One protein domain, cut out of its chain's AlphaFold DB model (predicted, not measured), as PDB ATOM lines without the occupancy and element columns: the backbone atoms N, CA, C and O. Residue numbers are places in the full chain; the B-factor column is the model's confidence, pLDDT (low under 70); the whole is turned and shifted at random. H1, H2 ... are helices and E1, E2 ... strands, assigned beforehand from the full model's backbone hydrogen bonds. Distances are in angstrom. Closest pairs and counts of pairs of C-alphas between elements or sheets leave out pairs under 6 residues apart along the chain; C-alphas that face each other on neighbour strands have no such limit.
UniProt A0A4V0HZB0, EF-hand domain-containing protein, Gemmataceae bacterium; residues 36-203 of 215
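AT A GLANCE: This is residues 36 to 203 of the 215 residues of the protein "EF-hand domain-containing protein" of Gemmataceae bacterium (UniProt A0A4V0HZB0). A strongly twisted, curled sheet of six strands and a separate pair of strands, E1 and E8, make one lobe; four short helices gather at one end of it, where H3 packs on strand E7. The 168 printed residues hold four named helices, then eight named strands, with under half of the residues in these elements; the class is mixed. The large sheet is antiparallel, in the order E5, E4, E3, E2, E6, E7, while E1 and E8 are parallel. The whole is compact, with a radius of gyration of the C-alphas of 15.7 A and spans of 45 by 37 by 26 A.

HOW THE PARTS SIT: Start in the large sheet at E2, residues 115 to 120, antiparallel to E6, residues 157 to 164; there N 117 and O 162 are 3.0 A apart, within hydrogen-bond range. E2, E3 at residues 131 to 134, E4 at 144 to 146 and E5 at 149 to 151 form a meander, each strand the antiparallel neighbour of the one before. In it N 118 and O 131, N 145 and O 132, and N 144 and O 151 stand at 2.8, 2.8 and 2.9 A. E6 forms a hairpin with edge strand E7, residues 181 to 184, where N 159 and O 182 are 2.9 A apart. H3, residues 63 to 69, is on the sheet over E7, at a height over the sheet of 6.7 A; their closest C-alphas, Gly 64 and Gly 181, are 4.0 A apart. H2, residues 56 to 61, and H3 touch only at the corner, C-alphas 59 and 66 being closest at 4.9 A. H1, residues 36 to 46, touches H4, residues 82 to 90, at a steep tilt of 49 degrees, opposite ways; Thr 39 and Lys 86 have the closest C-alphas, 5.6 A. H1 and H2 only just touch, with 3 pairs of C-alphas within 8 A, the closest being 46 and 58 at 5.9 A. Every O i to N i+4 pair is within hydrogen-bond range in H1, H3 and H4; H2 has 0 of 2, but 3 of 3 O i to N i+3 pairs. E1, residues 102 to 106, is parallel to E8, residues 195 to 199, with N 103 and O 195 at 2.8 A; residues 102 to 103 also pair with 140 to 141, antiparallel.

IN THESE COORDINATES: Find C-alpha 36 at (-43.857, -31.774, 13.255); from there H1 runs 15.4 A. E6 starts at (-46.808, -40.640, 2.624) and spans 21.7 A; E2 spans 16.5 A. E8 ends at C-alpha 199, (-39.292, -46.010, -17.999).

THE WHOLE: The printed part has no cut. The C-alphas of Asn 51 and Pro 137, 46.5 A apart, are the farthest apart. The links H3 to H4, H4 to E1 and E6 to E7 are long. Look at residues 187 to 192 for pLDDT under 70.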
ATOM      1  N   GLU A  36     -44.925 -32.638  12.774       97.00
ATOM      2  CA  GLU A  36     -43.857 -31.774  13.255       97.00
ATOM      3  C   GLU A  36     -42.512 -32.503  13.284       97.00
ATOM      4  O   GLU A  36     -41.512 -31.969  12.799       97.00
ATOM      5  N   ALA A  37     -42.473 -33.736  13.793       96.81
ATOM      6  CA  ALA A  37     -41.263 -34.553  13.759       96.81
ATOM      7  C   ALA A  37     -40.828 -34.886  12.328       96.81
ATOM      8  O   ALA A  37     -39.634 -34.817  12.026       96.81
ATOM      9  N   MET A  38     -41.778 -35.190  11.442       97.56
ATOM     10  CA  MET A  38     -41.508 -35.450  10.028       97.56
ATOM     11  C   MET A  38     -40.933 -34.216   9.333       97.56
ATOM     12  O   MET A  38     -39.911 -34.315   8.660       97.56
ATOM     13  N   THR A  39     -41.524 -33.035   9.539       98.25
ATOM     14  CA  THR A  39     -41.011 -31.773   8.991       98.25
ATOM     15  C   THR A  39     -39.610 -31.474   9.497       98.25
ATOM     16  O   THR A  39     -38.723 -31.215   8.688       98.25
ATOM     17  N   ARG A  40     -39.375 -31.543  10.814       98.25
ATOM     18  CA  ARG A  40     -38.034 -31.313  11.376       98.25
ATOM     19  C   ARG A  40     -37.010 -32.285  10.794       98.25
ATOM     20  O   ARG A  40     -35.915 -31.858  10.448       98.25
ATOM     21  N   SER A  41     -37.375 -33.560  10.657       98.19
ATOM     22  CA  SER A  41     -36.497 -34.586  10.085       98.19
ATOM     23  C   SER A  41     -36.211 -34.331   8.606       98.19
ATOM     24  O   SER A  41     -35.069 -34.456   8.183       98.19
ATOM     25  N   ALA A  42     -37.215 -33.923   7.824       98.31
ATOM     26  CA  ALA A  42     -37.044 -33.590   6.413       98.31
ATOM     27  C   ALA A  42     -36.108 -32.390   6.227       98.31
ATOM     28  O   ALA A  42     -35.172 -32.468   5.436       98.31
ATOM     29  N   MET A  43     -36.321 -31.311   6.989       98.62
ATOM     30  CA  MET A  43     -35.463 -30.123   6.940       98.62
ATOM     31  C   MET A  43     -34.032 -30.460   7.371       98.62
ATOM     32  O   MET A  43     -33.094 -30.140   6.654       98.62
ATOM     33  N   ALA A  44     -33.851 -31.170   8.489       98.19
ATOM     34  CA  ALA A  44     -32.524 -31.559   8.964       98.19
ATOM     35  C   ALA A  44     -31.772 -32.454   7.962       98.19
ATOM     36  O   ALA A  44     -30.551 -32.353   7.829       98.19
ATOM     37  N   GLU A  45     -32.490 -33.331   7.259       98.12
ATOM     38  CA  GLU A  45     -31.877 -34.230   6.290       98.12
ATOM     39  C   GLU A  45     -31.576 -33.541   4.959       98.12
ATOM     40  O   GLU A  45     -30.548 -33.840   4.363       98.12
ATOM     41  N   PHE A  46     -32.415 -32.628   4.472       98.31
ATOM     42  CA  PHE A  46     -32.319 -32.175   3.080       98.31
ATOM     43  C   PHE A  46     -32.042 -30.681   2.886       98.31
ATOM     44  O   PHE A  46     -31.484 -30.349   1.847       98.31
ATOM     45  N   ASP A  47     -32.320 -29.803   3.853       98.44
ATOM     46  CA  ASP A  47     -31.917 -28.383   3.799       98.44
ATOM     47  C   ASP A  47     -30.430 -28.265   4.183       98.44
ATOM     48  O   ASP A  47     -30.055 -27.922   5.308       98.44
ATOM     49  N   LYS A  48     -29.553 -28.670   3.259       98.00
ATOM     50  CA  LYS A  48     -28.102 -28.756   3.473       98.00
ATOM     51  C   LYS A  48     -27.451 -27.380   3.490       98.00
ATOM     52  O   LYS A  48     -26.410 -27.216   4.127       98.00
ATOM     53  N   ASN A  49     -28.022 -26.417   2.775       97.44
ATOM     54  CA  ASN A  49     -27.542 -25.038   2.778       97.44
ATOM     55  C   ASN A  49     -28.122 -24.198   3.939       97.44
ATOM     56  O   ASN A  49     -27.654 -23.079   4.154       97.44
ATOM     57  N   VAL A  50     -29.061 -24.757   4.714       97.62
ATOM     58  CA  VAL A  50     -29.681 -24.159   5.906       97.62
ATOM     59  C   VAL A  50     -30.385 -22.835   5.582       97.62
ATOM     60  O   VAL A  50     -30.344 -21.876   6.358       97.62
ATOM     61  N   ASN A  51     -31.011 -22.746   4.407       97.62
ATOM     62  CA  ASN A  51     -31.699 -21.536   3.956       97.62
ATOM     63  C   ASN A  51     -33.176 -21.479   4.393       97.62
ATOM     64  O   ASN A  51     -33.857 -20.488   4.119       97.62
ATOM     65  N   GLY A  52     -33.670 -22.513   5.082       97.81
ATOM     66  CA  GLY A  52     -35.054 -22.626   5.537       97.81
ATOM     67  C   GLY A  52     -36.002 -23.250   4.509       97.81
ATOM     68  O   GLY A  52     -37.219 -23.275   4.732       97.81
ATOM     69  N   SER A  53     -35.481 -23.765   3.396       98.31
ATOM     70  CA  SER A  53     -36.240 -24.456   2.356       98.31
ATOM     71  C   SER A  53     -35.416 -25.544   1.675       98.31
ATOM     72  O   SER A  53     -34.224 -25.387   1.474       98.31
ATOM     73  N   ILE A  54     -36.078 -26.625   1.268       98.62
ATOM     74  CA  ILE A  54     -35.473 -27.658   0.425       98.62
ATOM     75  C   ILE A  54     -35.773 -27.295  -1.029       98.62
ATOM     76  O   ILE A  54     -36.947 -27.266  -1.429       98.62
ATOM     77  N   ASP A  55     -34.737 -27.007  -1.816       97.69
ATOM     78  CA  ASP A  55     -34.889 -26.621  -3.219       97.69
ATOM     79  C   ASP A  55     -33.749 -27.095  -4.136       97.69
ATOM     80  O   ASP A  55     -32.753 -27.682  -3.713       97.69
ATOM     81  N   GLY A  56     -33.943 -26.907  -5.446       95.06
ATOM     82  CA  GLY A  56     -32.899 -27.121  -6.447       95.06
ATOM     83  C   GLY A  56     -32.198 -28.489  -6.321       95.06
ATOM     84  O   GLY A  56     -32.880 -29.517  -6.359       95.06
ATOM     85  N   PRO A  57     -30.855 -28.527  -6.189       96.25
ATOM     86  CA  PRO A  57     -30.098 -29.774  -6.045       96.25
ATOM     87  C   PRO A  57     -30.420 -30.599  -4.791       96.25
ATOM     88  O   PRO A  57     -30.188 -31.805  -4.788       96.25
ATOM     89  N   GLU A  58     -30.953 -30.000  -3.724       97.88
ATOM     90  CA  GLU A  58     -31.299 -30.741  -2.500       97.88
ATOM     91  C   GLU A  58     -32.443 -31.729  -2.753       97.88
ATOM     92  O   GLU A  58     -32.455 -32.840  -2.220       97.88
ATOM     93  N   LEU A  59     -33.356 -31.376  -3.664       97.69
ATOM     94  CA  LEU A  59     -34.449 -32.247  -4.093       97.69
ATOM     95  C   LEU A  59     -33.954 -33.485  -4.858       97.69
ATOM     96  O   LEU A  59     -34.656 -34.493  -4.901       97.69
ATOM     97  N   ASP A  60     -32.749 -33.464  -5.438       95.56
ATOM     98  CA  ASP A  60     -32.189 -34.642  -6.115       95.56
ATOM     99  C   ASP A  60     -31.842 -35.772  -5.134       95.56
ATOM    100  O   ASP A  60     -31.813 -36.940  -5.528       95.56
ATOM    101  N   ALA A  61     -31.636 -35.449  -3.852       96.44
ATOM    102  CA  ALA A  61     -31.386 -36.433  -2.801       96.44
ATOM    103  C   ALA A  61     -32.672 -37.110  -2.287       96.44
ATOM    104  O   ALA A  61     -32.599 -38.176  -1.668       96.44
ATOM    105  N   CYS A  62     -33.844 -36.530  -2.567       97.44
ATOM    106  CA  CYS A  62     -35.136 -37.045  -2.129       97.44
ATOM    107  C   CYS A  62     -36.159 -37.037  -3.277       97.44
ATOM    108  O   CYS A  62     -36.928 -36.080  -3.429       97.44
ATOM    109  N   PRO A  63     -36.212 -38.115  -4.084       97.12
ATOM    110  CA  PRO A  63     -37.132 -38.216  -5.212       97.12
ATOM    111  C   PRO A  63     -38.596 -37.943  -4.850       97.12
ATOM    112  O   PRO A  63     -39.317 -37.329  -5.637       97.12
ATOM    113  N   GLY A  64     -39.049 -38.369  -3.665       96.75
ATOM    114  CA  GLY A  64     -40.418 -38.119  -3.219       96.75
ATOM    115  C   GLY A  64     -40.706 -36.635  -2.952       96.75
ATOM    116  O   GLY A  64     -41.717 -36.112  -3.426       96.75
ATOM    117  N   LEU A  65     -39.795 -35.917  -2.279       97.62
ATOM    118  CA  LEU A  65     -39.928 -34.465  -2.085       97.62
ATOM    119  C   LEU A  65     -39.800 -33.699  -3.403       97.62
ATOM    120  O   LEU A  65     -40.480 -32.697  -3.597       97.62
ATOM    121  N   LYS A  66     -38.999 -34.185  -4.353       97.62
ATOM    122  CA  LYS A  66     -38.916 -33.586  -5.690       97.62
ATOM    123  C   LYS A  66     -40.262 -33.586  -6.417       97.62
ATOM    124  O   LYS A  66     -40.591 -32.609  -7.085       97.62
ATOM    125  N   VAL A  67     -41.052 -34.653  -6.272       95.50
ATOM    126  CA  VAL A  67     -42.418 -34.709  -6.821       95.50
ATOM    127  C   VAL A  67     -43.333 -33.705  -6.125       95.50
ATOM    128  O   VAL A  67     -44.058 -32.978  -6.801       95.50
ATOM    129  N   LEU A  68     -43.260 -33.611  -4.797       95.00
ATOM    130  CA  LEU A  68     -43.994 -32.612  -4.011       95.00
ATOM    131  C   LEU A  68     -43.663 -31.176  -4.435       95.00
ATOM    132  O   LEU A  68     -44.566 -30.366  -4.625       95.00
ATOM    133  N   ALA A  69     -42.381 -30.867  -4.631       96.94
ATOM    134  CA  ALA A  69     -41.912 -29.551  -5.055       96.94
ATOM    135  C   ALA A  69     -42.394 -29.167  -6.465       96.94
ATOM    136  O   ALA A  69     -42.534 -27.989  -6.774       96.94
ATOM    137  N   ALA A  70     -42.670 -30.149  -7.328       94.94
ATOM    138  CA  ALA A  70     -43.213 -29.905  -8.661       94.94
ATOM    139  C   ALA A  70     -44.719 -29.582  -8.656       94.94
ATOM    140  O   ALA A  70     -45.259 -29.172  -9.685       94.94
ATOM    141  N   ASN A  71     -45.411 -29.782  -7.529       92.56
ATOM    142  CA  ASN A  71     -46.833 -29.500  -7.404       92.56
ATOM    143  C   ASN A  71     -47.057 -28.032  -6.992       92.56
ATOM    144  O   ASN A  71     -46.753 -27.680  -5.852       92.56
ATOM    145  N   PRO A  72     -47.647 -27.178  -7.848       92.25
ATOM    146  CA  PRO A  72     -47.824 -25.757  -7.548       92.25
ATOM    147  C   PRO A  72     -48.817 -25.474  -6.412       92.25
ATOM    148  O   PRO A  72     -48.767 -24.392  -5.833       92.25
ATOM    149  N   ASP A  73     -49.692 -26.423  -6.058       90.81
ATOM    150  CA  ASP A  73     -50.574 -26.287  -4.890       90.81
ATOM    151  C   ASP A  73     -49.808 -26.473  -3.568       90.81
ATOM    152  O   ASP A  73     -50.233 -25.974  -2.526       90.81
ATOM    153  N   VAL A  74     -48.682 -27.194  -3.600       92.19
ATOM    154  CA  VAL A  74     -47.823 -27.456  -2.434       92.19
ATOM    155  C   VAL A  74     -46.640 -26.490  -2.405       92.19
ATOM    156  O   VAL A  74     -46.324 -25.916  -1.363       92.19
ATOM    157  N   ALA A  75     -45.991 -26.301  -3.552       95.38
ATOM    158  CA  ALA A  75     -44.782 -25.518  -3.731       95.38
ATOM    159  C   ALA A  75     -44.885 -24.634  -4.992       95.38
ATOM    160  O   ALA A  75     -44.272 -24.938  -6.014       95.38
ATOM    161  N   PRO A  76     -45.647 -23.523  -4.955       95.25
ATOM    162  CA  PRO A  76     -45.852 -22.645  -6.116       95.25
ATOM    163  C   PRO A  76     -44.566 -22.059  -6.723       95.25
ATOM    164  O   PRO A  76     -44.543 -21.712  -7.899       95.25
ATOM    165  N   ASP A  77     -43.500 -21.945  -5.936       96.44
ATOM    166  CA  ASP A  77     -42.167 -21.473  -6.330       96.44
ATOM    167  C   ASP A  77     -41.139 -22.615  -6.447       96.44
ATOM    168  O   ASP A  77     -39.944 -22.360  -6.589       96.44
ATOM    169  N   GLY A  78     -41.585 -23.872  -6.367       96.69
ATOM    170  CA  GLY A  78     -40.714 -25.046  -6.374       96.69
ATOM    171  C   GLY A  78     -39.930 -25.263  -5.077       96.69
ATOM    172  O   GLY A  78     -39.050 -26.122  -5.052       96.69
ATOM    173  N   LYS A  79     -40.225 -24.504  -4.011       97.94
ATOM    174  CA  LYS A  79     -39.526 -24.582  -2.723       97.94
ATOM    175  C   LYS A  79     -40.394 -25.197  -1.635       97.94
ATOM    176  O   LYS A  79     -41.560 -24.822  -1.444       97.94
ATOM    177  N   LEU A  80     -39.799 -26.108  -0.869       98.44
ATOM    178  CA  LEU A  80     -40.441 -26.756   0.270       98.44
ATOM    179  C   LEU A  80     -39.908 -26.168   1.575       98.44
ATOM    180  O   LEU A  80     -38.856 -26.564   2.066       98.44
ATOM    181  N   THR A  81     -40.646 -25.211   2.136       98.62
ATOM    182  CA  THR A  81     -40.369 -24.671   3.474       98.62
ATOM    183  C   THR A  81     -40.906 -25.601   4.561       98.62
ATOM    184  O   THR A  81     -41.807 -26.412   4.317       98.62
ATOM    185  N   ALA A  82     -40.409 -25.435   5.791       98.25
ATOM    186  CA  ALA A  82     -40.884 -26.193   6.947       98.25
ATOM    187  C   ALA A  82     -42.414 -26.104   7.121       98.25
ATOM    188  O   ALA A  82     -43.084 -27.130   7.245       98.25
ATOM    189  N   ASP A  83     -42.986 -24.899   7.047       98.00
ATOM    190  CA  ASP A  83     -44.431 -24.694   7.208       98.00
ATOM    191  C   ASP A  83     -45.249 -25.426   6.140       98.00
ATOM    192  O   ASP A  83     -46.273 -26.038   6.444       98.00
ATOM    193  N   ARG A  84     -44.780 -25.424   4.887       96.81
ATOM    194  CA  ARG A  84     -45.463 -26.118   3.785       96.81
ATOM    195  C   ARG A  84     -45.440 -27.625   3.965       96.81
ATOM    196  O   ARG A  84     -46.474 -28.270   3.803       96.81
ATOM    197  N   LEU A  85     -44.289 -28.177   4.344       97.69
ATOM    198  CA  LEU A  85     -44.174 -29.597   4.658       97.69
ATOM    199  C   LEU A  85     -45.081 -29.975   5.826       97.69
ATOM    200  O   LEU A  85     -45.800 -30.963   5.726       97.69
ATOM    201  N   LYS A  86     -45.108 -29.172   6.896       97.19
ATOM    202  CA  LYS A  86     -45.962 -29.435   8.060       97.19
ATOM    203  C   LYS A  86     -47.431 -29.468   7.664       97.19
ATOM    204  O   LYS A  86     -48.118 -30.444   7.955       97.19
ATOM    205  N   VAL A  87     -47.898 -28.442   6.945       95.06
ATOM    206  CA  VAL A  87     -49.275 -28.380   6.431       95.06
ATOM    207  C   VAL A  87     -49.583 -29.597   5.562       95.06
ATOM    208  O   VAL A  87     -50.655 -30.185   5.695       95.06
ATOM    209  N   ARG A  88     -48.649 -30.014   4.702       94.00
ATOM    210  CA  ARG A  88     -48.855 -31.188   3.856       94.00
ATOM    211  C   ARG A  88     -48.930 -32.480   4.667       94.00
ATOM    212  O   ARG A  88     -49.850 -33.265   4.450       94.00
ATOM    213  N   PHE A  89     -48.030 -32.686   5.622       94.81
ATOM    214  CA  PHE A  89     -47.976 -33.896   6.445       94.81
ATOM    215  C   PHE A  89     -49.166 -34.019   7.405       94.81
ATOM    216  O   PHE A  89     -49.603 -35.134   7.687       94.81
ATOM    217  N   GLU A  90     -49.774 -32.910   7.844       93.38
ATOM    218  CA  GLU A  90     -51.049 -32.949   8.583       93.38
ATOM    219  C   GLU A  90     -52.163 -33.632   7.775       93.38
ATOM    220  O   GLU A  90     -53.014 -34.312   8.355       93.38
ATOM    221  N   THR A  91     -52.137 -33.550   6.439       91.00
ATOM    222  CA  THR A  91     -53.145 -34.217   5.594       91.00
ATOM    223  C   THR A  91     -53.063 -35.747   5.638       91.00
ATOM    224  O   THR A  91     -54.032 -36.419   5.292       91.00
ATOM    225  N   TYR A  92     -51.946 -36.321   6.101       91.25
ATOM    226  CA  TYR A  92     -51.773 -37.775   6.196       91.25
ATOM    227  C   TYR A  92     -52.470 -38.372   7.420       91.25
ATOM    228  O   TYR A  92     -52.880 -39.528   7.389       91.25
ATOM    229  N   ARG A  93     -52.653 -37.591   8.494       86.38
ATOM    230  CA  ARG A  93     -53.200 -38.079   9.773       86.38
ATOM    231  C   ARG A  93     -54.621 -38.616   9.666       86.38
ATOM    232  O   ARG A  93     -54.987 -39.522  10.408       86.38
ATOM    233  N   SER A  94     -55.427 -38.021   8.796       75.31
ATOM    234  CA  SER A  94     -56.836 -38.374   8.615       75.31
ATOM    235  C   SER A  94     -57.064 -39.359   7.472       75.31
ATOM    236  O   SER A  94     -58.185 -39.841   7.299       75.31
ATOM    237  N   ALA A  95     -56.029 -39.661   6.689       74.69
ATOM    238  CA  ALA A  95     -56.159 -40.498   5.515       74.69
ATOM    239  C   ALA A  95     -55.881 -41.970   5.867       74.69
ATOM    240  O   ALA A  95     -54.827 -42.332   6.389       74.69
ATOM    241  N   GLY A  96     -56.867 -42.825   5.584       84.25
ATOM    242  CA  GLY A  96     -56.679 -44.275   5.549       84.25
ATOM    243  C   GLY A  96     -55.918 -44.704   4.292       84.25
ATOM    244  O   GLY A  96     -55.294 -43.886   3.620       84.25
ATOM    245  N   VAL A  97     -56.003 -45.989   3.946       89.25
ATOM    246  CA  VAL A  97     -55.473 -46.493   2.668       89.25
ATOM    247  C   VAL A  97     -56.075 -45.691   1.509       89.25
ATOM    248  O   VAL A  97     -57.295 -45.540   1.416       89.25
ATOM    249  N   VAL A  98     -55.209 -45.176   0.641       90.88
ATOM    250  CA  VAL A  98     -55.567 -44.394  -0.540       90.88
ATOM    251  C   VAL A  98     -55.500 -45.309  -1.754       90.88
ATOM    252  O   VAL A  98     -54.448 -45.885  -2.032       90.88
ATOM    253  N   GLY A  99     -56.606 -45.427  -2.491       92.38
ATOM    254  CA  GLY A  99     -56.600 -46.100  -3.790       92.38
ATOM    255  C   GLY A  99     -55.620 -45.394  -4.726       92.38
ATOM    256  O   GLY A  99     -55.804 -44.216  -5.032       92.38
ATOM    257  N   PHE A 100     -54.562 -46.095  -5.127       94.44
ATOM    258  CA  PHE A 100     -53.412 -45.494  -5.801       94.44
ATOM    259  C   PHE A 100     -52.931 -46.400  -6.945       94.44
ATOM    260  O   PHE A 100     -51.945 -47.120  -6.787       94.44
ATOM    261  N   PRO A 101     -53.645 -46.432  -8.085       95.94
ATOM    262  CA  PRO A 101     -53.232 -47.210  -9.246       95.94
ATOM    263  C   PRO A 101     -51.865 -46.748  -9.757       95.94
ATOM    264  O   PRO A 101     -51.624 -45.554  -9.942       95.94
ATOM    265  N   VAL A 102     -50.978 -47.702 -10.028       98.19
ATOM    266  CA  VAL A 102     -49.637 -47.445 -10.561       98.19
ATOM    267  C   VAL A 102     -49.518 -48.105 -11.921       98.19
ATOM    268  O   VAL A 102     -49.602 -49.326 -12.025       98.19
ATOM    269  N   ARG A 103     -49.283 -47.316 -12.965       98.44
ATOM    270  CA  ARG A 103     -49.040 -47.817 -14.314       98.44
ATOM    271  C   ARG A 103     -47.563 -47.733 -14.644       98.44
ATOM    272  O   ARG A 103     -46.944 -46.684 -14.488       98.44
ATOM    273  N   VAL A 104     -47.004 -48.812 -15.172       98.62
ATOM    274  CA  VAL A 104     -45.603 -48.872 -15.586       98.62
ATOM    275  C   VAL A 104     -45.501 -49.175 -17.067       98.62
ATOM    276  O   VAL A 104     -46.105 -50.113 -17.588       98.62
ATOM    277  N   THR A 105     -44.685 -48.383 -17.751       98.56
ATOM    278  CA  THR A 105     -44.323 -48.610 -19.147       98.56
ATOM    279  C   THR A 105     -42.810 -48.634 -19.305       98.56
ATOM    280  O   THR A 105     -42.108 -47.894 -18.620       98.56
ATOM    281  N   LEU A 106     -42.303 -49.461 -20.219       97.88
ATOM    282  CA  LEU A 106     -40.912 -49.455 -20.664       97.88
ATOM    283  C   LEU A 106     -40.881 -49.158 -22.161       97.88
ATOM    284  O   LEU A 106     -41.515 -49.844 -22.960       97.88
ATOM    285  N   ASP A 107     -40.195 -48.079 -22.525       96.31
ATOM    286  CA  ASP A 107     -40.115 -47.557 -23.889       96.31
ATOM    287  C   ASP A 107     -41.473 -47.248 -24.544       96.31
ATOM    288  O   ASP A 107     -41.550 -47.057 -25.756       96.31
ATOM    289  N   GLY A 108     -42.516 -47.066 -23.730       96.38
ATOM    290  CA  GLY A 108     -43.885 -46.764 -24.154       96.38
ATOM    291  C   GLY A 108     -44.814 -47.980 -24.192       96.38
ATOM    292  O   GLY A 108     -46.023 -47.796 -24.300       96.38
ATOM    293  N   ALA A 109     -44.286 -49.199 -24.051       97.69
ATOM    294  CA  ALA A 109     -45.090 -50.411 -23.922       97.69
ATOM    295  C   ALA A 109     -45.407 -50.701 -22.444       97.69
ATOM    296  O   ALA A 109     -44.541 -50.470 -21.597       97.69
ATOM    297  N   PRO A 110     -46.600 -51.221 -22.106       98.44
ATOM    298  CA  PRO A 110     -46.896 -51.701 -20.760       98.44
ATOM    299  C   PRO A 110     -45.862 -52.710 -20.257       98.44
ATOM    300  O   PRO A 110     -45.477 -53.632 -20.979       98.44
ATOM    301  N   LEU A 111     -45.415 -52.541 -19.013       98.44
ATOM    302  CA  LEU A 111     -44.469 -53.450 -18.381       98.44
ATOM    303  C   LEU A 111     -45.212 -54.367 -17.408       98.44
ATOM    304  O   LEU A 111     -45.367 -54.026 -16.239       98.44
ATOM    305  N   ALA A 112     -45.676 -55.513 -17.906       98.44
ATOM    306  CA  ALA A 112     -46.298 -56.557 -17.091       98.44
ATOM    307  C   ALA A 112     -45.284 -57.273 -16.183       98.44
ATOM    308  O   ALA A 112     -44.090 -57.315 -16.497       98.44
ATOM    309  N   ASP A 113     -45.771 -57.843 -15.079       98.38
ATOM    310  CA  ASP A 113     -45.004 -58.580 -14.066       98.38
ATOM    311  C   ASP A 113     -43.852 -57.789 -13.428       98.38
ATOM    312  O   ASP A 113     -42.938 -58.369 -12.832       98.38
ATOM    313  N   ALA A 114     -43.882 -56.460 -13.526       98.62
ATOM    314  CA  ALA A 114     -42.917 -55.592 -12.876       98.62
ATOM    315  C   ALA A 114     -43.155 -55.610 -11.367       98.62
ATOM    316  O   ALA A 114     -44.268 -55.367 -10.906       98.62
ATOM    317  N   ALA A 115     -42.101 -55.879 -10.603       98.69
ATOM    318  CA  ALA A 115     -42.102 -55.730  -9.161       98.69
ATOM    319  C   ALA A 115     -41.864 -54.262  -8.802       98.69
ATOM    320  O   ALA A 115     -40.931 -53.625  -9.303       98.69
ATOM    321  N   LEU A 116     -42.717 -53.743  -7.929       98.69
ATOM    322  CA  LEU A 116     -42.667 -52.390  -7.399       98.69
ATOM    323  C   LEU A 116     -42.319 -52.456  -5.922       98.69
ATOM    324  O   LEU A 116     -42.896 -53.263  -5.195       98.69
ATOM    325  N   VAL A 117     -41.430 -51.574  -5.473       98.44
ATOM    326  CA  VAL A 117     -41.186 -51.350  -4.045       98.44
ATOM    327  C   VAL A 117     -41.290 -49.863  -3.752       98.44
ATOM    328  O   VAL A 117     -40.567 -49.064  -4.348       98.44
ATOM    329  N   PHE A 118     -42.174 -49.514  -2.822       98.19
ATOM    330  CA  PHE A 118     -42.365 -48.177  -2.275       98.19
ATOM    331  C   PHE A 118     -41.729 -48.142  -0.891       98.19
ATOM    332  O   PHE A 118     -42.267 -48.681   0.075       98.19
ATOM    333  N   THR A 119     -40.567 -47.513  -0.793       97.38
ATOM    334  CA  THR A 119     -39.859 -47.323   0.472       97.38
ATOM    335  C   THR A 119     -40.189 -45.933   1.007       97.38
ATOM    336  O   THR A 119     -39.908 -44.959   0.305       97.38
ATOM    337  N   PRO A 120     -40.778 -45.804   2.209       97.00
ATOM    338  CA  PRO A 120     -40.993 -44.502   2.829       97.00
ATOM    339  C   PRO A 120     -39.678 -43.731   2.914       97.00
ATOM    340  O   PRO A 120     -38.644 -44.303   3.268       97.00
ATOM    341  N   GLU A 121     -39.703 -42.441   2.592       97.69
ATOM    342  CA  GLU A 121     -38.525 -41.595   2.778       97.69
ATOM    343  C   GLU A 121     -38.161 -41.516   4.269       97.69
ATOM    344  O   GLU A 121     -39.012 -41.640   5.150       97.69
ATOM    345  N   VAL A 122     -36.880 -41.308   4.572       96.38
ATOM    346  CA  VAL A 122     -36.341 -41.454   5.939       96.38
ATOM    347  C   VAL A 122     -37.032 -40.565   6.980       96.38
ATOM    348  O   VAL A 122     -37.233 -40.985   8.119       96.38
ATOM    349  N   PHE A 123     -37.480 -39.368   6.586       96.94
ATOM    350  CA  PHE A 123     -38.198 -38.446   7.471       96.94
ATOM    351  C   PHE A 123     -39.617 -38.906   7.822       96.94
ATOM    352  O   PHE A 123     -40.228 -38.335   8.719       96.94
ATOM    353  N   MET A 124     -40.148 -39.939   7.158       95.44
ATOM    354  CA  MET A 124     -41.436 -40.541   7.506       95.44
ATOM    355  C   MET A 124     -41.381 -41.279   8.854       95.44
ATOM    356  O   MET A 124     -42.415 -41.707   9.351       95.44
ATOM    357  N   GLY A 125     -40.199 -41.464   9.459       86.88
ATOM    358  CA  GLY A 125     -40.071 -41.921  10.849       86.88
ATOM    359  C   GLY A 125     -40.576 -43.344  11.113       86.88
ATOM    360  O   GLY A 125     -40.915 -43.676  12.247       86.88
ATOM    361  N   GLY A 126     -40.669 -44.189  10.079       84.38
ATOM    362  CA  GLY A 126     -41.149 -45.570  10.211       84.38
ATOM    363  C   GLY A 126     -42.626 -45.681  10.605       84.38
ATOM    364  O   GLY A 126     -43.023 -46.659  11.240       84.38
ATOM    365  N   VAL A 127     -43.441 -44.675  10.270       86.38
ATOM    366  CA  VAL A 127     -44.899 -44.685  10.505       86.38
ATOM    367  C   VAL A 127     -45.636 -45.742   9.683       86.38
ATOM    368  O   VAL A 127     -46.725 -46.182  10.056       86.38
ATOM    369  N   THR A 128     -45.024 -46.171   8.582       86.81
ATOM    370  CA  THR A 128     -45.532 -47.185   7.665       86.81
ATOM    371  C   THR A 128     -44.385 -48.064   7.174       86.81
ATOM    372  O   THR A 128     -43.241 -47.610   7.091       86.81
ATOM    373  N   ASP A 129     -44.690 -49.328   6.889       92.31
ATOM    374  CA  ASP A 129     -43.737 -50.266   6.303       92.31
ATOM    375  C   ASP A 129     -43.540 -49.979   4.807       92.31
ATOM    376  O   ASP A 129     -44.328 -49.274   4.171       92.31
ATOM    377  N   ALA A 130     -42.489 -50.558   4.222       95.56
ATOM    378  CA  ALA A 130     -42.365 -50.580   2.771       95.56
ATOM    379  C   ALA A 130     -43.543 -51.340   2.148       95.56
ATOM    380  O   ALA A 130     -43.968 -52.378   2.665       95.56
ATOM    381  N   ALA A 131     -44.037 -50.829   1.024       96.75
ATOM    382  CA  ALA A 131     -45.074 -51.489   0.250       96.75
ATOM    383  C   ALA A 131     -44.477 -52.169  -0.979       96.75
ATOM    384  O   ALA A 131     -43.573 -51.627  -1.621       96.75
ATOM    385  N   THR A 132     -45.005 -53.330  -1.344       98.38
ATOM    386  CA  THR A 132     -44.633 -54.028  -2.577       98.38
ATOM    387  C   THR A 132     -45.851 -54.270  -3.447       98.38
ATOM    388  O   THR A 132     -46.907 -54.612  -2.932       98.38
ATOM    389  N   GLY A 133     -45.699 -54.143  -4.760       98.06
ATOM    390  CA  GLY A 133     -46.762 -54.428  -5.723       98.06
ATOM    391  C   GLY A 133     -46.225 -55.160  -6.944       98.06
ATOM    392  O   GLY A 133     -45.012 -55.210  -7.172       98.06
ATOM    393  N   ARG A 134     -47.131 -55.717  -7.746       98.56
ATOM    394  CA  ARG A 134     -46.795 -56.322  -9.037       98.56
ATOM    395  C   ARG A 134     -47.765 -55.850 -10.107       98.56
ATOM    396  O   ARG A 134     -48.969 -55.838  -9.874       98.56
ATOM    397  N   THR A 135     -47.248 -55.462 -11.268       98.69
ATOM    398  CA  THR A 135     -48.101 -55.061 -12.390       98.69
ATOM    399  C   THR A 135     -48.722 -56.267 -13.090       98.69
ATOM    400  O   THR A 135     -48.062 -57.283 -13.310       98.69
ATOM    401  N   GLY A 136     -49.990 -56.138 -13.476       98.31
ATOM    402  CA  GLY A 136     -50.699 -57.099 -14.314       98.31
ATOM    403  C   GLY A 136     -50.359 -56.972 -15.809       98.31
ATOM    404  O   GLY A 136     -49.478 -56.196 -16.192       98.31
ATOM    405  N   PRO A 137     -51.071 -57.712 -16.682       98.12
ATOM    406  CA  PRO A 137     -50.814 -57.739 -18.128       98.12
ATOM    407  C   PRO A 137     -50.903 -56.378 -18.835       98.12
ATOM    408  O   PRO A 137     -50.253 -56.165 -19.857       98.12
ATOM    409  N   ASP A 138     -51.695 -55.449 -18.303       97.88
ATOM    410  CA  ASP A 138     -51.869 -54.085 -18.817       97.88
ATOM    411  C   ASP A 138     -50.811 -53.093 -18.290       97.88
ATOM    412  O   ASP A 138     -50.843 -51.905 -18.627       97.88
ATOM    413  N   GLY A 139     -49.860 -53.581 -17.487       98.38
ATOM    414  CA  GLY A 139     -48.821 -52.787 -16.844       98.38
ATOM    415  C   GLY A 139     -49.301 -52.021 -15.612       98.38
ATOM    416  O   GLY A 139     -48.583 -51.127 -15.171       98.38
ATOM    417  N   THR A 140     -50.474 -52.339 -15.056       98.50
ATOM    418  CA  THR A 140     -51.043 -51.640 -13.894       98.50
ATOM    419  C   THR A 140     -50.956 -52.489 -12.627       98.50
ATOM    420  O   THR A 140     -51.160 -53.699 -12.667       98.50
ATOM    421  N   ALA A 141     -50.665 -51.861 -11.488       98.25
ATOM    422  CA  ALA A 141     -50.799 -52.429 -10.150       98.25
ATOM    423  C   ALA A 141     -51.814 -51.605  -9.341       98.25
ATOM    424  O   ALA A 141     -51.726 -50.375  -9.306       98.25
ATOM    425  N   THR A 142     -52.770 -52.277  -8.701       96.44
ATOM    426  CA  THR A 142     -53.807 -51.659  -7.850       96.44
ATOM    427  C   THR A 142     -53.755 -52.130  -6.404       96.44
ATOM    428  O   THR A 142     -54.229 -51.420  -5.519       96.44
ATOM    429  N   ASP A 143     -53.156 -53.296  -6.177       95.25
ATOM    430  CA  ASP A 143     -53.076 -53.959  -4.884       95.25
ATOM    431  C   ASP A 143     -51.616 -54.044  -4.435       95.25
ATOM    432  O   ASP A 143     -50.704 -54.262  -5.246       95.25
ATOM    433  N   PHE A 144     -51.397 -53.821  -3.141       97.31
ATOM    434  CA  PHE A 144     -50.071 -53.714  -2.551       97.31
ATOM    435  C   PHE A 144     -49.994 -54.453  -1.220       97.31
ATOM    436  O   PHE A 144     -50.862 -54.312  -0.361       97.31
ATOM    437  N   SER A 145     -48.882 -55.147  -1.009       96.50
ATOM    438  CA  SER A 145     -48.534 -55.752   0.271       96.50
ATOM    439  C   SER A 145     -47.819 -54.732   1.154       96.50
ATOM    440  O   SER A 145     -46.778 -54.210   0.759       96.50
ATOM    441  N   VAL A 146     -48.338 -54.461   2.352       94.44
ATOM    442  CA  VAL A 146     -47.745 -53.550   3.347       94.44
ATOM    443  C   VAL A 146     -47.705 -54.244   4.700       94.44
ATOM    444  O   VAL A 146     -48.743 -54.639   5.237       94.44
ATOM    445  N   GLY A 147     -46.504 -54.434   5.251       88.44
ATOM    446  CA  GLY A 147     -46.332 -55.174   6.507       88.44
ATOM    447  C   GLY A 147     -46.913 -56.598   6.446       88.44
ATOM    448  O   GLY A 147     -47.458 -57.087   7.433       88.44
ATOM    449  N   GLY A 148     -46.874 -57.233   5.267       88.56
ATOM    450  CA  GLY A 148     -47.415 -58.576   5.022       88.56
ATOM    451  C   GLY A 148     -48.933 -58.653   4.822       88.56
ATOM    452  O   GLY A 148     -49.483 -59.752   4.828       88.56
ATOM    453  N   ARG A 149     -49.624 -57.517   4.664       90.00
ATOM    454  CA  ARG A 149     -51.061 -57.467   4.360       90.00
ATOM    455  C   ARG A 149     -51.317 -56.867   2.993       90.00
ATOM    456  O   ARG A 149     -50.783 -55.806   2.697       90.00
ATOM    457  N   GLU A 150     -52.192 -57.501   2.227       94.75
ATOM    458  CA  GLU A 150     -52.664 -56.978   0.945       94.75
ATOM    459  C   GLU A 150     -53.694 -55.866   1.146       94.75
ATOM    460  O   GLU A 150     -54.648 -56.018   1.913       94.75
ATOM    461  N   LEU A 151     -53.497 -54.753   0.445       92.81
ATOM    462  CA  LEU A 151     -54.316 -53.550   0.512       92.81
ATOM    463  C   LEU A 151     -54.682 -53.067  -0.891       92.81
ATOM    464  O   LEU A 151     -53.813 -53.049  -1.762       92.81
ATOM    465  N   PRO A 152     -55.913 -52.567  -1.097       91.88
ATOM    466  CA  PRO A 152     -56.337 -51.978  -2.366       91.88
ATOM    467  C   PRO A 152     -55.831 -50.528  -2.492       91.88
ATOM    468  O   PRO A 152     -56.613 -49.581  -2.613       91.88
ATOM    469  N   GLY A 153     -54.518 -50.332  -2.356       93.25
ATOM    470  CA  GLY A 153     -53.869 -49.026  -2.368       93.25
ATOM    471  C   GLY A 153     -52.681 -48.923  -1.417       93.25
ATOM    472  O   GLY A 153     -52.140 -49.922  -0.948       93.25
ATOM    473  N   LEU A 154     -52.288 -47.689  -1.114       94.31
ATOM    474  CA  LEU A 154     -51.127 -47.387  -0.281       94.31
ATOM    475  C   LEU A 154     -51.516 -46.496   0.906       94.31
ATOM    476  O   LEU A 154     -52.411 -45.654   0.783       94.31
ATOM    477  N   PRO A 155     -50.855 -46.642   2.067       93.62
ATOM    478  CA  PRO A 155     -50.906 -45.626   3.105       93.62
ATOM    479  C   PRO A 155     -50.427 -44.267   2.563       93.62
ATOM    480  O   PRO A 155     -49.598 -44.226   1.653       93.62
ATOM    481  N   PRO A 156     -50.930 -43.146   3.102       94.12
ATOM    482  CA  PRO A 156     -50.424 -41.828   2.750       94.12
ATOM    483  C   PRO A 156     -48.939 -41.694   3.087       94.12
ATOM    484  O   PRO A 156     -48.465 -42.250   4.071       94.12
ATOM    485  N   GLY A 157     -48.200 -40.912   2.317       95.19
ATOM    486  CA  GLY A 157     -46.808 -40.640   2.624       95.19
ATOM    487  C   GLY A 157     -45.973 -40.292   1.413       95.19
ATOM    488  O   GLY A 157     -46.448 -40.236   0.280       95.19
ATOM    489  N   VAL A 158     -44.692 -40.072   1.680       97.38
ATOM    490  CA  VAL A 158     -43.696 -39.762   0.663       97.38
ATOM    491  C   VAL A 158     -42.782 -40.965   0.499       97.38
ATOM    492  O   VAL A 158     -42.203 -41.452   1.472       97.38
ATOM    493  N   TYR A 159     -42.671 -41.448  -0.733       97.81
ATOM    494  CA  TYR A 159     -42.006 -42.703  -1.044       97.81
ATOM    495  C   TYR A 159     -40.950 -42.520  -2.122       97.81
ATOM    496  O   TYR A 159     -41.148 -41.819  -3.119       97.81
ATOM    497  N   ARG A 160     -39.861 -43.262  -1.960       97.94
ATOM    498  CA  ARG A 160     -38.970 -43.648  -3.043       97.94
ATOM    499  C   ARG A 160     -39.519 -44.904  -3.706       97.94
ATOM    500  O   ARG A 160     -39.931 -45.834  -3.015       97.94
ATOM    501  N   VAL A 161     -39.497 -44.950  -5.033       98.44
ATOM    502  CA  VAL A 161     -40.081 -46.057  -5.798       98.44
ATOM    503  C   VAL A 161     -38.999 -46.770  -6.585       98.44
ATOM    504  O   VAL A 161     -38.225 -46.131  -7.289       98.44
ATOM    505  N   SER A 162     -38.941 -48.093  -6.513       98.44
ATOM    506  CA  SER A 162     -38.077 -48.902  -7.375       98.44
ATOM    507  C   SER A 162     -38.899 -49.876  -8.207       98.44
ATOM    508  O   SER A 162     -39.949 -50.349  -7.769       98.44
ATOM    509  N   VAL A 163     -38.421 -50.144  -9.421       98.62
ATOM    510  CA  VAL A 163     -39.061 -51.029 -10.391       98.62
ATOM    511  C   VAL A 163     -38.051 -52.034 -10.926       98.62
ATOM    512  O   VAL A 163     -37.026 -51.662 -11.504       98.62
ATOM    513  N   THR A 164     -38.359 -53.317 -10.795       98.38
ATOM    514  CA  THR A 164     -37.584 -54.413 -11.386       98.38
ATOM    515  C   THR A 164     -38.498 -55.359 -12.151       98.38
ATOM    516  O   THR A 164     -39.705 -55.394 -11.930       98.38
ATOM    517  N   ARG A 165     -37.934 -56.144 -13.067       97.69
ATOM    518  CA  ARG A 165     -38.646 -57.233 -13.738       97.69
ATOM    519  C   ARG A 165     -37.642 -58.302 -14.144       97.69
ATOM    520  O   ARG A 165     -36.652 -57.991 -14.802       97.69
ATOM    521  N   ASP A 166     -37.912 -59.546 -13.772       96.06
ATOM    522  CA  ASP A 166     -37.026 -60.660 -14.096       96.06
ATOM    523  C   ASP A 166     -36.910 -60.839 -15.613       96.06
ATOM    524  O   ASP A 166     -37.883 -60.710 -16.357       96.06
ATOM    525  N   GLY A 167     -35.687 -61.079 -16.087       94.25
ATOM    526  CA  GLY A 167     -35.394 -61.215 -17.515       94.25
ATOM    527  C   GLY A 167     -35.476 -59.918 -18.330       94.25
ATOM    528  O   GLY A 167     -35.227 -59.958 -19.534       94.25
ATOM    529  N   VAL A 168     -35.776 -58.763 -17.717       95.06
ATOM    530  CA  VAL A 168     -35.835 -57.462 -18.402       95.06
ATOM    531  C   VAL A 168     -34.853 -56.474 -17.781       95.06
ATOM    532  O   VAL A 168     -34.881 -56.191 -16.585       95.06
ATOM    533  N   ALA A 169     -33.991 -55.898 -18.618       93.94
ATOM    534  CA  ALA A 169     -32.979 -54.936 -18.194       93.94
ATOM    535  C   ALA A 169     -33.589 -53.554 -17.891       93.94
ATOM    536  O   ALA A 169     -33.530 -52.634 -18.709       93.94
ATOM    537  N   VAL A 170     -34.158 -53.390 -16.695       95.50
ATOM    538  CA  VAL A 170     -34.598 -52.082 -16.191       95.50
ATOM    539  C   VAL A 170     -33.372 -51.271 -15.733       95.50
ATOM    540  O   VAL A 170     -32.610 -51.746 -14.888       95.50
ATOM    541  N   PRO A 171     -33.140 -50.052 -16.259       96.31
ATOM    542  CA  PRO A 171     -31.980 -49.246 -15.875       96.31
ATOM    543  C   PRO A 171     -31.889 -48.936 -14.374       96.31
ATOM    544  O   PRO A 171     -32.898 -48.656 -13.735       96.31
ATOM    545  N   GLU A 172     -30.658 -48.865 -13.846       96.31
ATOM    546  CA  GLU A 172     -30.388 -48.623 -12.413       96.31
ATOM    547  C   GLU A 172     -31.091 -47.392 -11.835       96.31
ATOM    548  O   GLU A 172     -31.523 -47.401 -10.683       96.31
ATOM    549  N   ARG A 173     -31.257 -46.349 -12.659       96.38
ATOM    550  CA  ARG A 173     -31.948 -45.107 -12.291       96.38
ATOM    551  C   ARG A 173     -33.433 -45.283 -11.960       96.38
ATOM    552  O   ARG A 173     -34.073 -44.320 -11.562       96.38
ATOM    553  N   TYR A 174     -33.991 -46.469 -12.176       97.81
ATOM    554  CA  TYR A 174     -35.362 -46.819 -11.820       97.81
ATOM    555  C   TYR A 174     -35.422 -47.944 -10.776       97.81
ATOM    556  O   TYR A 174     -36.516 -48.329 -10.383       97.81
ATOM    557  N   ASN A 175     -34.278 -48.467 -10.311       95.75
ATOM    558  CA  ASN A 175     -34.209 -49.475  -9.247       95.75
ATOM    559  C   ASN A 175     -33.184 -49.132  -8.152       95.75
ATOM    560  O   ASN A 175     -33.472 -48.304  -7.295       95.75
ATOM    561  N   ALA A 176     -31.997 -49.736  -8.150       92.88
ATOM    562  CA  ALA A 176     -31.000 -49.611  -7.091       92.88
ATOM    563  C   ALA A 176     -30.529 -48.163  -6.859       92.88
ATOM    564  O   ALA A 176     -30.167 -47.801  -5.744       92.88
ATOM    565  N   LYS A 177     -30.553 -47.325  -7.902       95.12
ATOM    566  CA  LYS A 177     -30.238 -45.887  -7.844       95.12
ATOM    567  C   LYS A 177     -31.438 -45.065  -8.289       95.12
ATOM    568  O   LYS A 177     -31.312 -44.162  -9.116       95.12
ATOM    569  N   THR A 178     -32.619 -45.466  -7.831       97.06
ATOM    570  CA  THR A 178     -33.858 -44.905  -8.345       97.06
ATOM    571  C   THR A 178     -33.941 -43.395  -8.140       97.06
ATOM    572  O   THR A 178     -33.667 -42.873  -7.061       97.06
ATOM    573  N   VAL A 179     -34.343 -42.705  -9.203       96.75
ATOM    574  CA  VAL A 179     -34.741 -41.292  -9.184       96.75
ATOM    575  C   VAL A 179     -36.262 -41.143  -9.159       96.75
ATOM    576  O   VAL A 179     -36.777 -40.037  -9.307       96.75
ATOM    577  N   LEU A 180     -36.986 -42.259  -9.053       97.94
ATOM    578  CA  LEU A 180     -38.437 -42.273  -8.968       97.94
ATOM    579  C   LEU A 180     -38.839 -42.067  -7.512       97.94
ATOM    580  O   LEU A 180     -38.384 -42.773  -6.611       97.94
ATOM    581  N   GLY A 181     -39.737 -41.120  -7.308       97.44
ATOM    582  CA  GLY A 181     -40.441 -40.941  -6.056       97.44
ATOM    583  C   GLY A 181     -41.896 -40.640  -6.335       97.44
ATOM    584  O   GLY A 181     -42.290 -40.393  -7.478       97.44
ATOM    585  N   CYS A 182     -42.700 -40.680  -5.290       96.94
ATOM    586  CA  CYS A 182     -44.063 -40.204  -5.344       96.94
ATOM    587  C   CYS A 182     -44.513 -39.745  -3.967       96.94
ATOM    588  O   CYS A 182     -43.946 -40.100  -2.934       96.94
ATOM    589  N   GLU A 183     -45.603 -39.001  -3.983       95.88
ATOM    590  CA  GLU A 183     -46.442 -38.835  -2.821       95.88
ATOM    591  C   GLU A 183     -47.732 -39.626  -3.024       95.88
ATOM    592  O   GLU A 183     -48.354 -39.562  -4.089       95.88
ATOM    593  N   VAL A 184     -48.133 -40.336  -1.976       94.56
ATOM    594  CA  VAL A 184     -49.473 -40.883  -1.810       94.56
ATOM    595  C   VAL A 184     -50.214 -39.978  -0.835       94.56
ATOM    596  O   VAL A 184     -49.803 -39.791   0.305       94.56
ATOM    597  N   SER A 185     -51.326 -39.407  -1.269       90.06
ATOM    598  CA  SER A 185     -52.144 -38.511  -0.450       90.06
ATOM    599  C   SER A 185     -53.603 -38.692  -0.842       90.06
ATOM    600  O   SER A 185     -53.884 -38.873  -2.026       90.06
ATOM    601  N   GLY A 186     -54.534 -38.594   0.109       77.25
ATOM    602  CA  GLY A 186     -55.965 -38.618  -0.210       77.25
ATOM    603  C   GLY A 186     -56.331 -37.565  -1.267       77.25
ATOM    604  O   GLY A 186     -55.707 -36.507  -1.323       77.25
ATOM    605  N   GLY A 187     -57.336 -37.855  -2.103       58.34
ATOM    606  CA  GLY A 187     -57.730 -37.079  -3.295       58.34
ATOM    607  C   GLY A 187     -58.305 -35.670  -3.062       58.34
ATOM    608  O   GLY A 187     -59.193 -35.243  -3.794       58.34
ATOM    609  N   GLY A 188     -57.838 -34.948  -2.041       59.81
ATOM    610  CA  GLY A 188     -58.079 -33.517  -1.876       59.81
ATOM    611  C   GLY A 188     -57.281 -32.667  -2.875       59.81
ATOM    612  O   GLY A 188     -56.588 -33.176  -3.756       59.81
ATOM    613  N   ARG A 189     -57.367 -31.339  -2.730       55.16
ATOM    614  CA  ARG A 189     -56.621 -30.380  -3.565       55.16
ATOM    615  C   ARG A 189     -55.112 -30.664  -3.492       55.16
ATOM    616  O   ARG A 189     -54.572 -30.855  -2.402       55.16
ATOM    617  N   GLY A 190     -54.454 -30.743  -4.648       58.66
ATOM    618  CA  GLY A 190     -53.047 -31.130  -4.758       58.66
ATOM    619  C   GLY A 190     -52.747 -32.603  -4.440       58.66
ATOM    620  O   GLY A 190     -51.581 -32.949  -4.282       58.66
ATOM    621  N   GLY A 191     -53.751 -33.471  -4.282       61.03
ATOM    622  CA  GLY A 191     -53.555 -34.908  -4.091       61.03
ATOM    623  C   GLY A 191     -53.335 -35.654  -5.406       61.03
ATOM    624  O   GLY A 191     -53.857 -35.252  -6.444       61.03
ATOM    625  N   ASN A 192     -52.567 -36.744  -5.366       68.19
ATOM    626  CA  ASN A 192     -52.318 -37.571  -6.543       68.19
ATOM    627  C   ASN A 192     -53.223 -38.816  -6.544       68.19
ATOM    628  O   ASN A 192     -53.320 -39.513  -5.537       68.19
ATOM    629  N   SER A 193     -53.895 -39.089  -7.666       81.19
ATOM    630  CA  SER A 193     -54.858 -40.195  -7.809       81.19
ATOM    631  C   SER A 193     -54.249 -41.479  -8.379       81.19
ATOM    632  O   SER A 193     -54.973 -42.440  -8.624       81.19
ATOM    633  N   GLY A 194     -52.936 -41.500  -8.607       92.12
ATOM    634  CA  GLY A 194     -52.193 -42.644  -9.124       92.12
ATOM    635  C   GLY A 194     -50.782 -42.251  -9.555       92.12
ATOM    636  O   GLY A 194     -50.348 -41.119  -9.357       92.12
ATOM    637  N   LEU A 195     -50.041 -43.172 -10.157       95.62
ATOM    638  CA  LEU A 195     -48.665 -42.924 -10.584       95.62
ATOM    639  C   LEU A 195     -48.383 -43.557 -11.944       95.62
ATOM    640  O   LEU A 195     -48.423 -44.775 -12.088       95.62
ATOM    641  N   ASP A 196     -48.010 -42.729 -12.918       97.00
ATOM    642  CA  ASP A 196     -47.555 -43.181 -14.234       97.00
ATOM    643  C   ASP A 196     -46.019 -43.194 -14.299       97.00
ATOM    644  O   ASP A 196     -45.366 -42.157 -14.453       97.00
ATOM    645  N   LEU A 197     -45.422 -44.384 -14.246       97.62
ATOM    646  CA  LEU A 197     -43.986 -44.603 -14.391       97.62
ATOM    647  C   LEU A 197     -43.632 -44.898 -15.852       97.62
ATOM    648  O   LEU A 197     -43.883 -45.981 -16.385       97.62
ATOM    649  N   LYS A 198     -43.013 -43.916 -16.511       97.38
ATOM    650  CA  LYS A 198     -42.535 -44.023 -17.897       97.38
ATOM    651  C   LYS A 198     -41.036 -44.286 -17.909       97.38
ATOM    652  O   LYS A 198     -40.231 -43.360 -17.821       97.38
ATOM    653  N   LEU A 199     -40.676 -45.560 -17.984       97.50
ATOM    654  CA  LEU A 199     -39.292 -46.010 -17.999       97.50
ATOM    655  C   LEU A 199     -38.763 -46.002 -19.434       97.50
ATOM    656  O   LEU A 199     -39.485 -46.297 -20.386       97.50
ATOM    657  N   GLU A 200     -37.481 -45.692 -19.586       96.25
ATOM    658  CA  GLU A 200     -36.800 -45.718 -20.881       96.25
ATOM    659  C   GLU A 200     -35.503 -46.508 -20.778       96.25
ATOM    660  O   GLU A 200     -34.759 -46.358 -19.809       96.25
ATOM    661  N   THR A 201     -35.210 -47.336 -21.776       91.94
ATOM    662  CA  THR A 201     -33.949 -48.084 -21.850       91.94
ATOM    663  C   THR A 201     -32.740 -47.158 -21.991       91.94
ATOM    664  O   THR A 201     -32.842 -45.988 -22.376       91.94
ATOM    665  N   LYS A 202     -31.545 -47.683 -21.684       84.62
ATOM    666  CA  LYS A 202     -30.296 -46.913 -21.804       84.62
ATOM    667  C   LYS A 202     -30.080 -46.425 -23.240       84.62
ATOM    668  O   LYS A 202     -29.576 -45.322 -23.431       84.62
ATOM    669  N   GLU A 203     -30.462 -47.218 -24.236       84.88
ATOM    670  CA  GLU A 203     -30.391 -46.865 -25.655       84.88
ATOM    671  C   GLU A 203     -31.252 -45.638 -25.967       84.88
ATOM    672  O   GLU A 203     -30.767 -44.677 -26.570       84.88
TER     673      GLU A 203